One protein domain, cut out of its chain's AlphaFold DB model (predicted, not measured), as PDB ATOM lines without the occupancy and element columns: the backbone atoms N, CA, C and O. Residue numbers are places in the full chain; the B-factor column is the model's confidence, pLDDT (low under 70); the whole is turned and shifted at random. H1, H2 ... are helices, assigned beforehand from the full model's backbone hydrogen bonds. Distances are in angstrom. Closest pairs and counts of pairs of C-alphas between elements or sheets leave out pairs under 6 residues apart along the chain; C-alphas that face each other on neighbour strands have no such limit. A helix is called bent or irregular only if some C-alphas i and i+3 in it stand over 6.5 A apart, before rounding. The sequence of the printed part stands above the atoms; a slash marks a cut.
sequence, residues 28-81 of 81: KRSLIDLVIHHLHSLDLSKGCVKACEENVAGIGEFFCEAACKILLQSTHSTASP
ATOM      1  N   LYS A  28     260.114 118.668 165.874       59.97
ATOM      2  CA  LYS A  28     259.002 119.258 166.641       59.97
ATOM      3  C   LYS A  28     259.500 120.090 167.816       59.97
ATOM      4  O   LYS A  28     259.003 121.189 168.045       59.97
ATOM      5  N   ARG A  29     260.498 119.586 168.544       65.88
ATOM      6  CA  ARG A  29     261.073 120.295 169.692       65.88
ATOM      7  C   ARG A  29     261.804 121.566 169.265       65.88
ATOM      8  O   ARG A  29     261.638 122.587 169.916       65.88
ATOM      9  N   SER A  30     262.505 121.527 168.131       70.50
ATOM     10  CA  SER A  30     263.165 122.690 167.524       70.50
ATOM     11  C   SER A  30     262.173 123.786 167.106       70.50
ATOM     12  O   SER A  30     262.409 124.965 167.359       70.50
ATOM     13  N   LEU A  31     261.018 123.413 166.539       71.50
ATOM     14  CA  LEU A  31     259.958 124.372 166.203       71.50
ATOM     15  C   LEU A  31     259.353 125.036 167.445       71.50
ATOM     16  O   LEU A  31     259.136 126.244 167.438       71.50
ATOM     17  N   ILE A  32     259.114 124.272 168.514       74.62
ATOM     18  CA  ILE A  32     258.615 124.819 169.784       74.62
ATOM     19  C   ILE A  32     259.639 125.793 170.385       74.62
ATOM     20  O   ILE A  32     259.257 126.882 170.801       74.62
ATOM     21  N   ASP A  33     260.926 125.439 170.385       77.38
ATOM     22  CA  ASP A  33     262.005 126.302 170.885       77.38
ATOM     23  C   ASP A  33     262.097 127.617 170.092       77.38
ATOM     24  O   ASP A  33     262.198 128.698 170.672       77.38
ATOM     25  N   LEU A  34     261.959 127.545 168.762       78.88
ATOM     26  CA  LEU A  34     261.927 128.719 167.888       78.88
ATOM     27  C   LEU A  34     260.744 129.643 168.215       78.88
ATOM     28  O   LEU A  34     260.919 130.860 168.295       78.88
ATOM     29  N   VAL A  35     259.554 129.074 168.429       79.31
ATOM     30  CA  VAL A  35     258.353 129.829 168.819       79.31
ATOM     31  C   VAL A  35     258.527 130.453 170.207       79.31
ATOM     32  O   VAL A  35     258.215 131.628 170.381       79.31
ATOM     33  N   ILE A  36     259.089 129.727 171.180       78.94
ATOM     34  CA  ILE A  36     259.387 130.250 172.526       78.94
ATOM     35  C   ILE A  36     260.376 131.417 172.454       78.94
ATOM     36  O   ILE A  36     260.152 132.454 173.078       78.94
ATOM     37  N   HIS A  37     261.451 131.272 171.681       81.25
ATOM     38  CA  HIS A  37     262.454 132.320 171.528       81.25
ATOM     39  C   HIS A  37     261.867 133.566 170.852       81.25
ATOM     40  O   HIS A  37     262.169 134.691 171.249       81.25
ATOM     41  N   HIS A  38     260.967 133.374 169.884       77.62
ATOM     42  CA  HIS A  38     260.233 134.471 169.266       77.62
ATOM     43  C   HIS A  38     259.300 135.170 170.269       77.62
ATOM     44  O   HIS A  38     259.300 136.396 170.358       77.62
ATOM     45  N   LEU A  39     258.580 134.402 171.093       79.38
ATOM     46  CA  LEU A  39     257.701 134.922 172.144       79.38
ATOM     47  C   LEU A  39     258.438 135.692 173.237       79.38
ATOM     48  O   LEU A  39     257.896 136.657 173.762       79.38
ATOM     49  N   HIS A  40     259.677 135.314 173.552       79.06
ATOM     50  CA  HIS A  40     260.524 136.035 174.508       79.06
ATOM     51  C   HIS A  40     260.813 137.484 174.085       79.06
ATOM     52  O   HIS A  40     261.073 138.335 174.933       79.06
ATOM     53  N   SER A  41     260.781 137.760 172.779       79.12
ATOM     54  CA  SER A  41     260.980 139.098 172.217       79.12
ATOM     55  C   SER A  41     259.676 139.890 172.062       79.12
ATOM     56  O   SER A  41     259.724 141.045 171.632       79.12
ATOM     57  N   LEU A  42     258.523 139.287 172.357       78.62
ATOM     58  CA  LEU A  42     257.210 139.897 172.181       78.62
ATOM     59  C   LEU A  42     256.657 140.402 173.515       78.62
ATOM     60  O   LEU A  42     256.927 139.855 174.583       78.62
ATOM     61  N   ASP A  43     255.829 141.443 173.442       77.00
ATOM     62  CA  ASP A  43     255.083 141.912 174.603       77.00
ATOM     63  C   ASP A  43     253.877 140.992 174.851       77.00
ATOM     64  O   ASP A  43     252.869 141.029 174.142       77.00
ATOM     65  N   LEU A  44     253.995 140.131 175.864       79.00
ATOM     66  CA  LEU A  44     252.981 139.132 176.219       79.00
ATOM     67  C   LEU A  44     251.873 139.702 177.129       79.00
ATOM     68  O   LEU A  44     251.058 138.935 177.648       79.00
ATOM     69  N   SER A  45     251.796 141.025 177.326       76.75
ATOM     70  CA  SER A  45     250.848 141.664 178.260       76.75
ATOM     71  C   SER A  45     249.378 141.430 177.898       76.75
ATOM     72  O   SER A  45     248.500 141.513 178.754       76.75
ATOM     73  N   LYS A  46     249.090 141.107 176.630       76.75
ATOM     74  CA  LYS A  46     247.745 140.748 176.145       76.75
ATOM     75  C   LYS A  46     247.404 139.257 176.301       76.75
ATOM     76  O   LYS A  46     246.310 138.847 175.916       76.75
ATOM     77  N   GLY A  47     248.313 138.464 176.870       82.25
ATOM     78  CA  GLY A  47     248.219 137.011 176.998       82.25
ATOM     79  C   GLY A  47     249.102 136.290 175.978       82.25
ATOM     80  O   GLY A  47     249.086 136.615 174.793       82.25
ATOM     81  N   CYS A  48     249.856 135.289 176.444       83.31
ATOM     82  CA  CYS A  48     250.889 134.634 175.639       83.31
ATOM     83  C   CYS A  48     250.341 133.968 174.369       83.31
ATOM     84  O   CYS A  48     250.895 134.172 173.294       83.31
ATOM     85  N   VAL A  49     249.236 133.216 174.472       85.25
ATOM     86  CA  VAL A  49     248.659 132.493 173.322       85.25
ATOM     87  C   VAL A  49     248.223 133.472 172.238       85.25
ATOM     88  O   VAL A  49     248.605 133.318 171.088       85.25
ATOM     89  N   LYS A  50     247.534 134.547 172.628       85.75
ATOM     90  CA  LYS A  50     247.043 135.557 171.694       85.75
ATOM     91  C   LYS A  50     248.179 136.316 171.006       85.75
ATOM     92  O   LYS A  50     248.150 136.497 169.797       85.75
ATOM     93  N   ALA A  51     249.209 136.706 171.762       85.50
ATOM     94  CA  ALA A  51     250.405 137.321 171.191       85.50
ATOM     95  C   ALA A  51     251.149 136.362 170.244       85.50
ATOM     96  O   ALA A  51     251.713 136.802 169.245       85.50
ATOM     97  N   CYS A  52     251.126 135.060 170.531       85.25
ATOM     98  CA  CYS A  52     251.695 134.042 169.660       85.25
ATOM     99  C   CYS A  52     250.904 133.888 168.361       85.25
ATOM    100  O   CYS A  52     251.500 133.997 167.300       85.25
ATOM    101  N   GLU A  53     249.583 133.730 168.423       86.12
ATOM    102  CA  GLU A  53     248.716 133.613 167.238       86.12
ATOM    103  C   GLU A  53     248.791 134.861 166.338       86.12
ATOM    104  O   GLU A  53     248.768 134.759 165.114       86.12
ATOM    105  N   GLU A  54     248.952 136.053 166.924       86.38
ATOM    106  CA  GLU A  54     249.089 137.308 166.171       86.38
ATOM    107  C   GLU A  54     250.454 137.466 165.471       86.38
ATOM    108  O   GLU A  54     250.558 138.239 164.516       86.38
ATOM    109  N   ASN A  55     251.501 136.762 165.921       81.88
ATOM    110  CA  ASN A  55     252.872 136.902 165.399       81.88
ATOM    111  C   ASN A  55     253.414 135.629 164.725       81.88
ATOM    112  O   ASN A  55     254.401 135.692 163.991       81.88
ATOM    113  N   VAL A  56     252.779 134.479 164.942       79.94
ATOM    114  CA  VAL A  56     253.184 133.168 164.433       79.94
ATOM    115  C   VAL A  56     252.033 132.580 163.626       79.94
ATOM    116  O   VAL A  56     250.996 132.230 164.171       79.94
ATOM    117  N   ALA A  57     252.242 132.430 162.318       80.38
ATOM    118  CA  ALA A  57     251.237 131.896 161.403       80.38
ATOM    119  C   ALA A  57     251.521 130.438 160.993       80.38
ATOM    120  O   ALA A  57     252.669 129.984 160.939       80.38
ATOM    121  N   GLY A  58     250.465 129.712 160.618       78.25
ATOM    122  CA  GLY A  58     250.564 128.382 160.013       78.25
ATOM    123  C   GLY A  58     250.851 127.283 161.035       78.25
ATOM    124  O   GLY A  58     250.236 127.229 162.091       78.25
ATOM    125  N   ILE A  59     251.789 126.377 160.736       70.25
ATOM    126  CA  ILE A  59     252.092 125.247 161.635       70.25
ATOM    127  C   ILE A  59     252.616 125.685 163.009       70.25
ATOM    128  O   ILE A  59     252.465 124.931 163.963       70.25
ATOM    129  N   GLY A  60     253.212 126.878 163.120       69.31
ATOM    130  CA  GLY A  60     253.714 127.418 164.386       69.31
ATOM    131  C   GLY A  60     252.602 127.813 165.361       69.31
ATOM    132  O   GLY A  60     252.790 127.691 166.569       69.31
ATOM    133  N   GLU A  61     251.429 128.189 164.844       80.50
ATOM    134  CA  GLU A  61     250.251 128.568 165.633       80.50
ATOM    135  C   GLU A  61     249.757 127.389 166.487       80.50
ATOM    136  O   GLU A  61     249.465 127.528 167.672       80.50
ATOM    137  N   PHE A  62     249.809 126.174 165.926       80.94
ATOM    138  CA  PHE A  62     249.458 124.934 166.629       80.94
ATOM    139  C   PHE A  62     250.348 124.665 167.855       80.94
ATOM    140  O   PHE A  62     249.948 123.970 168.790       80.94
ATOM    141  N   PHE A  63     251.564 125.214 167.864       81.44
ATOM    142  CA  PHE A  63     252.503 125.078 168.972       81.44
ATOM    143  C   PHE A  63     252.434 126.240 169.964       81.44
ATOM    144  O   PHE A  63     253.087 126.151 171.001       81.44
ATOM    145  N   CYS A  64     251.637 127.284 169.715       83.75
ATOM    146  CA  CYS A  64     251.531 128.442 170.602       83.75
ATOM    147  C   CYS A  64     251.063 128.064 172.008       83.75
ATOM    148  O   CYS A  64     251.643 128.519 172.994       83.75
ATOM    149  N   GLU A  65     250.071 127.181 172.129       85.25
ATOM    150  CA  GLU A  65     249.584 126.729 173.436       85.25
ATOM    151  C   GLU A  65     250.676 125.975 174.217       85.25
ATOM    152  O   GLU A  65     250.926 126.254 175.394       85.25
ATOM    153  N   ALA A  66     251.388 125.068 173.542       83.25
ATOM    154  CA  ALA A  66     252.486 124.307 174.132       83.25
ATOM    155  C   ALA A  66     253.670 125.212 174.512       83.25
ATOM    156  O   ALA A  66     254.176 125.124 175.631       83.25
ATOM    157  N   ALA A  67     254.072 126.113 173.614       81.88
ATOM    158  CA  ALA A  67     255.143 127.079 173.827       81.88
ATOM    159  C   ALA A  67     254.834 127.990 175.018       81.88
ATOM    160  O   ALA A  67     255.659 128.114 175.920       81.88
ATOM    161  N   CYS A  68     253.624 128.549 175.086       84.25
ATOM    162  CA  CYS A  68     253.202 129.406 176.190       84.25
ATOM    163  C   CYS A  68     253.127 128.676 177.527       84.25
ATOM    164  O   CYS A  68     253.504 129.240 178.554       84.25
ATOM    165  N   LYS A  69     252.682 127.416 177.538       84.56
ATOM    166  CA  LYS A  69     252.673 126.595 178.753       84.56
ATOM    167  C   LYS A  69     254.088 126.359 179.284       84.56
ATOM    168  O   LYS A  69     254.300 126.467 180.491       84.56
ATOM    169  N   ILE A  70     255.043 126.089 178.392       82.81
ATOM    170  CA  ILE A  70     256.461 125.940 178.741       82.81
ATOM    171  C   ILE A  70     257.009 127.268 179.276       82.81
ATOM    172  O   ILE A  70     257.575 127.289 180.363       82.81
ATOM    173  N   LEU A  71     256.760 128.377 178.576       79.50
ATOM    174  CA  LEU A  71     257.199 129.724 178.959       79.50
ATOM    175  C   LEU A  71     256.712 130.118 180.363       79.50
ATOM    176  O   LEU A  71     257.506 130.540 181.205       79.50
ATOM    177  N   LEU A  72     255.424 129.904 180.650       77.88
ATOM    178  CA  LEU A  72     254.833 130.178 181.961       77.88
ATOM    179  C   LEU A  72     255.441 129.296 183.064       77.88
ATOM    180  O   LEU A  72     255.749 129.792 184.149       77.88
ATOM    181  N   GLN A  73     255.680 128.008 182.790       75.81
ATOM    182  CA  GLN A  73     256.365 127.112 183.729       75.81
ATOM    183  C   GLN A  73     257.819 127.537 183.993       75.81
ATOM    184  O   GLN A  73     258.270 127.483 185.139       75.81
ATOM    185  N   SER A  74     258.536 128.005 182.968       65.19
ATOM    186  CA  SER A  74     259.907 128.512 183.090       65.19
ATOM    187  C   SER A  74     259.976 129.788 183.935       65.19
ATOM    188  O   SER A  74     260.834 129.886 184.809       65.19
ATOM    189  N   THR A  75     259.036 130.725 183.758       58.28
ATOM    190  CA  THR A  75     258.977 131.961 184.566       58.28
ATOM    191  C   THR A  75     258.627 131.723 186.038       58.28
ATOM    192  O   THR A  75     259.048 132.487 186.904       58.28
ATOM    193  N   HIS A  76     257.917 130.634 186.351       49.75
ATOM    194  CA  HIS A  76     257.573 130.284 187.731       49.75
ATOM    195  C   HIS A  76     258.751 129.658 188.505       49.75
ATOM    196  O   HIS A  76     258.749 129.678 189.732       49.75
ATOM    197  N   SER A  77     259.791 129.149 187.825       43.75
ATOM    198  CA  SER A  77     261.009 128.648 188.496       43.75
ATOM    199  C   SER A  77     261.974 129.753 188.940       43.75
ATOM    200  O   SER A  77     262.822 129.504 189.791       43.75
ATOM    201  N   THR A  78     261.850 130.975 188.416       45.69
ATOM    202  CA  THR A  78     262.663 132.130 188.847       45.69
ATOM    203  C   THR A  78     261.973 133.002 189.900       45.69
ATOM    204  O   THR A  78     262.545 133.995 190.336       45.69
ATOM    205  N   ALA A  79     260.761 132.632 190.322       40.69
ATOM    206  CA  ALA A  79     259.998 133.303 191.370       40.69
ATOM    207  C   ALA A  79     259.866 132.401 192.611       40.69
ATOM    208  O   ALA A  79     258.765 132.117 193.069       40.69
ATOM    209  N   SER A  80     260.993 131.933 193.149       33.78
ATOM    210  CA  SER A  80     261.053 131.423 194.524       33.78
ATOM    211  C   SER A  80     261.877 132.416 195.356       33.78
ATOM    212  O   SER A  80     262.987 132.734 194.927       33.78
ATOM    213  N   PRO A  81     261.337 132.950 196.469       43.84
ATOM    214  CA  PRO A  81     262.054 133.851 197.375       43.84
ATOM    215  C   PRO A  81     263.226 133.172 198.093       43.84
ATOM    216  O   PRO A  81     263.200 131.926 198.237       43.84
TER     217      PRO A  81
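AT A GLANCE: This is residues 28 to 81 of the 81 residues of an uncharacterized protein of Octopus bimaculoides (UniProt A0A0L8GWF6). One long helix, H3, has two shorter helices packed on it: H1 crosses it steeply, and H2 folds back beside its first half as a helical hairpin. The last turns of H3 and the tail after it, residues 73 to 81, stick out from this small body. The printed part has 54 residues with three named helices, in the order H1, H2, H3, and no named strand; the class is all helix. The whole is compact, with a radius of gyration of the C-alphas of 11.0 A, yet elongated, spanning 39 by 25 by 16 A.

HOW THE PARTS SIT: Start with H1, residues 28 to 40, and look at its residues 35 to 39, which alone touch H2, residues 48 to 55. The closest C-alphas are those of Leu 39 and Cys 52, 6.6 A apart, and the lines are about perpendicular at 87 degrees. With residues 31 to 36 alone, H1 touches H3, residues 58 to 77; the closest C-alphas, of Ile 36 and Ala 67, are 5.5 A apart. These two run the same way at a steep tilt of 67 degrees. H2 and H3 form a hairpin, opposite ways at a tilt of 36 degrees, only just steep; H3 touches H2 with residues 61 to 68 alone, and the closest C-alphas, of Glu 53 and Glu 61, are 5.5 A apart. In H1 and H2 every O i to N i+4 pair is within hydrogen-bond range; in H3, 11 of 16 are.

IN THESE COORDINATES: Find C-alpha 28 at (259.002, 119.258, 166.641); from there H1 runs 18.6 A to C-alpha 40. H2 covers 10.7 A from C-alpha 48 at (250.889, 134.634, 175.639). H3 runs 30.3 A to C-alpha 77 at (261.009, 128.648, 188.496), with a kink of 41 degrees near residue 65; it is irregular, C-alphas 62 and 65 being 7.0 A apart.

THE WHOLE: The C-alphas of Gly 58 and Pro 81 are the two farthest apart, at 39.5 A. The printed part has no cut; the link from H1 to H2 is short and that from H2 to H3 tight. Mean pLDDT of the printed part is 74.5, and residues 28 to 29, 60 and 74 to 81 are under 70.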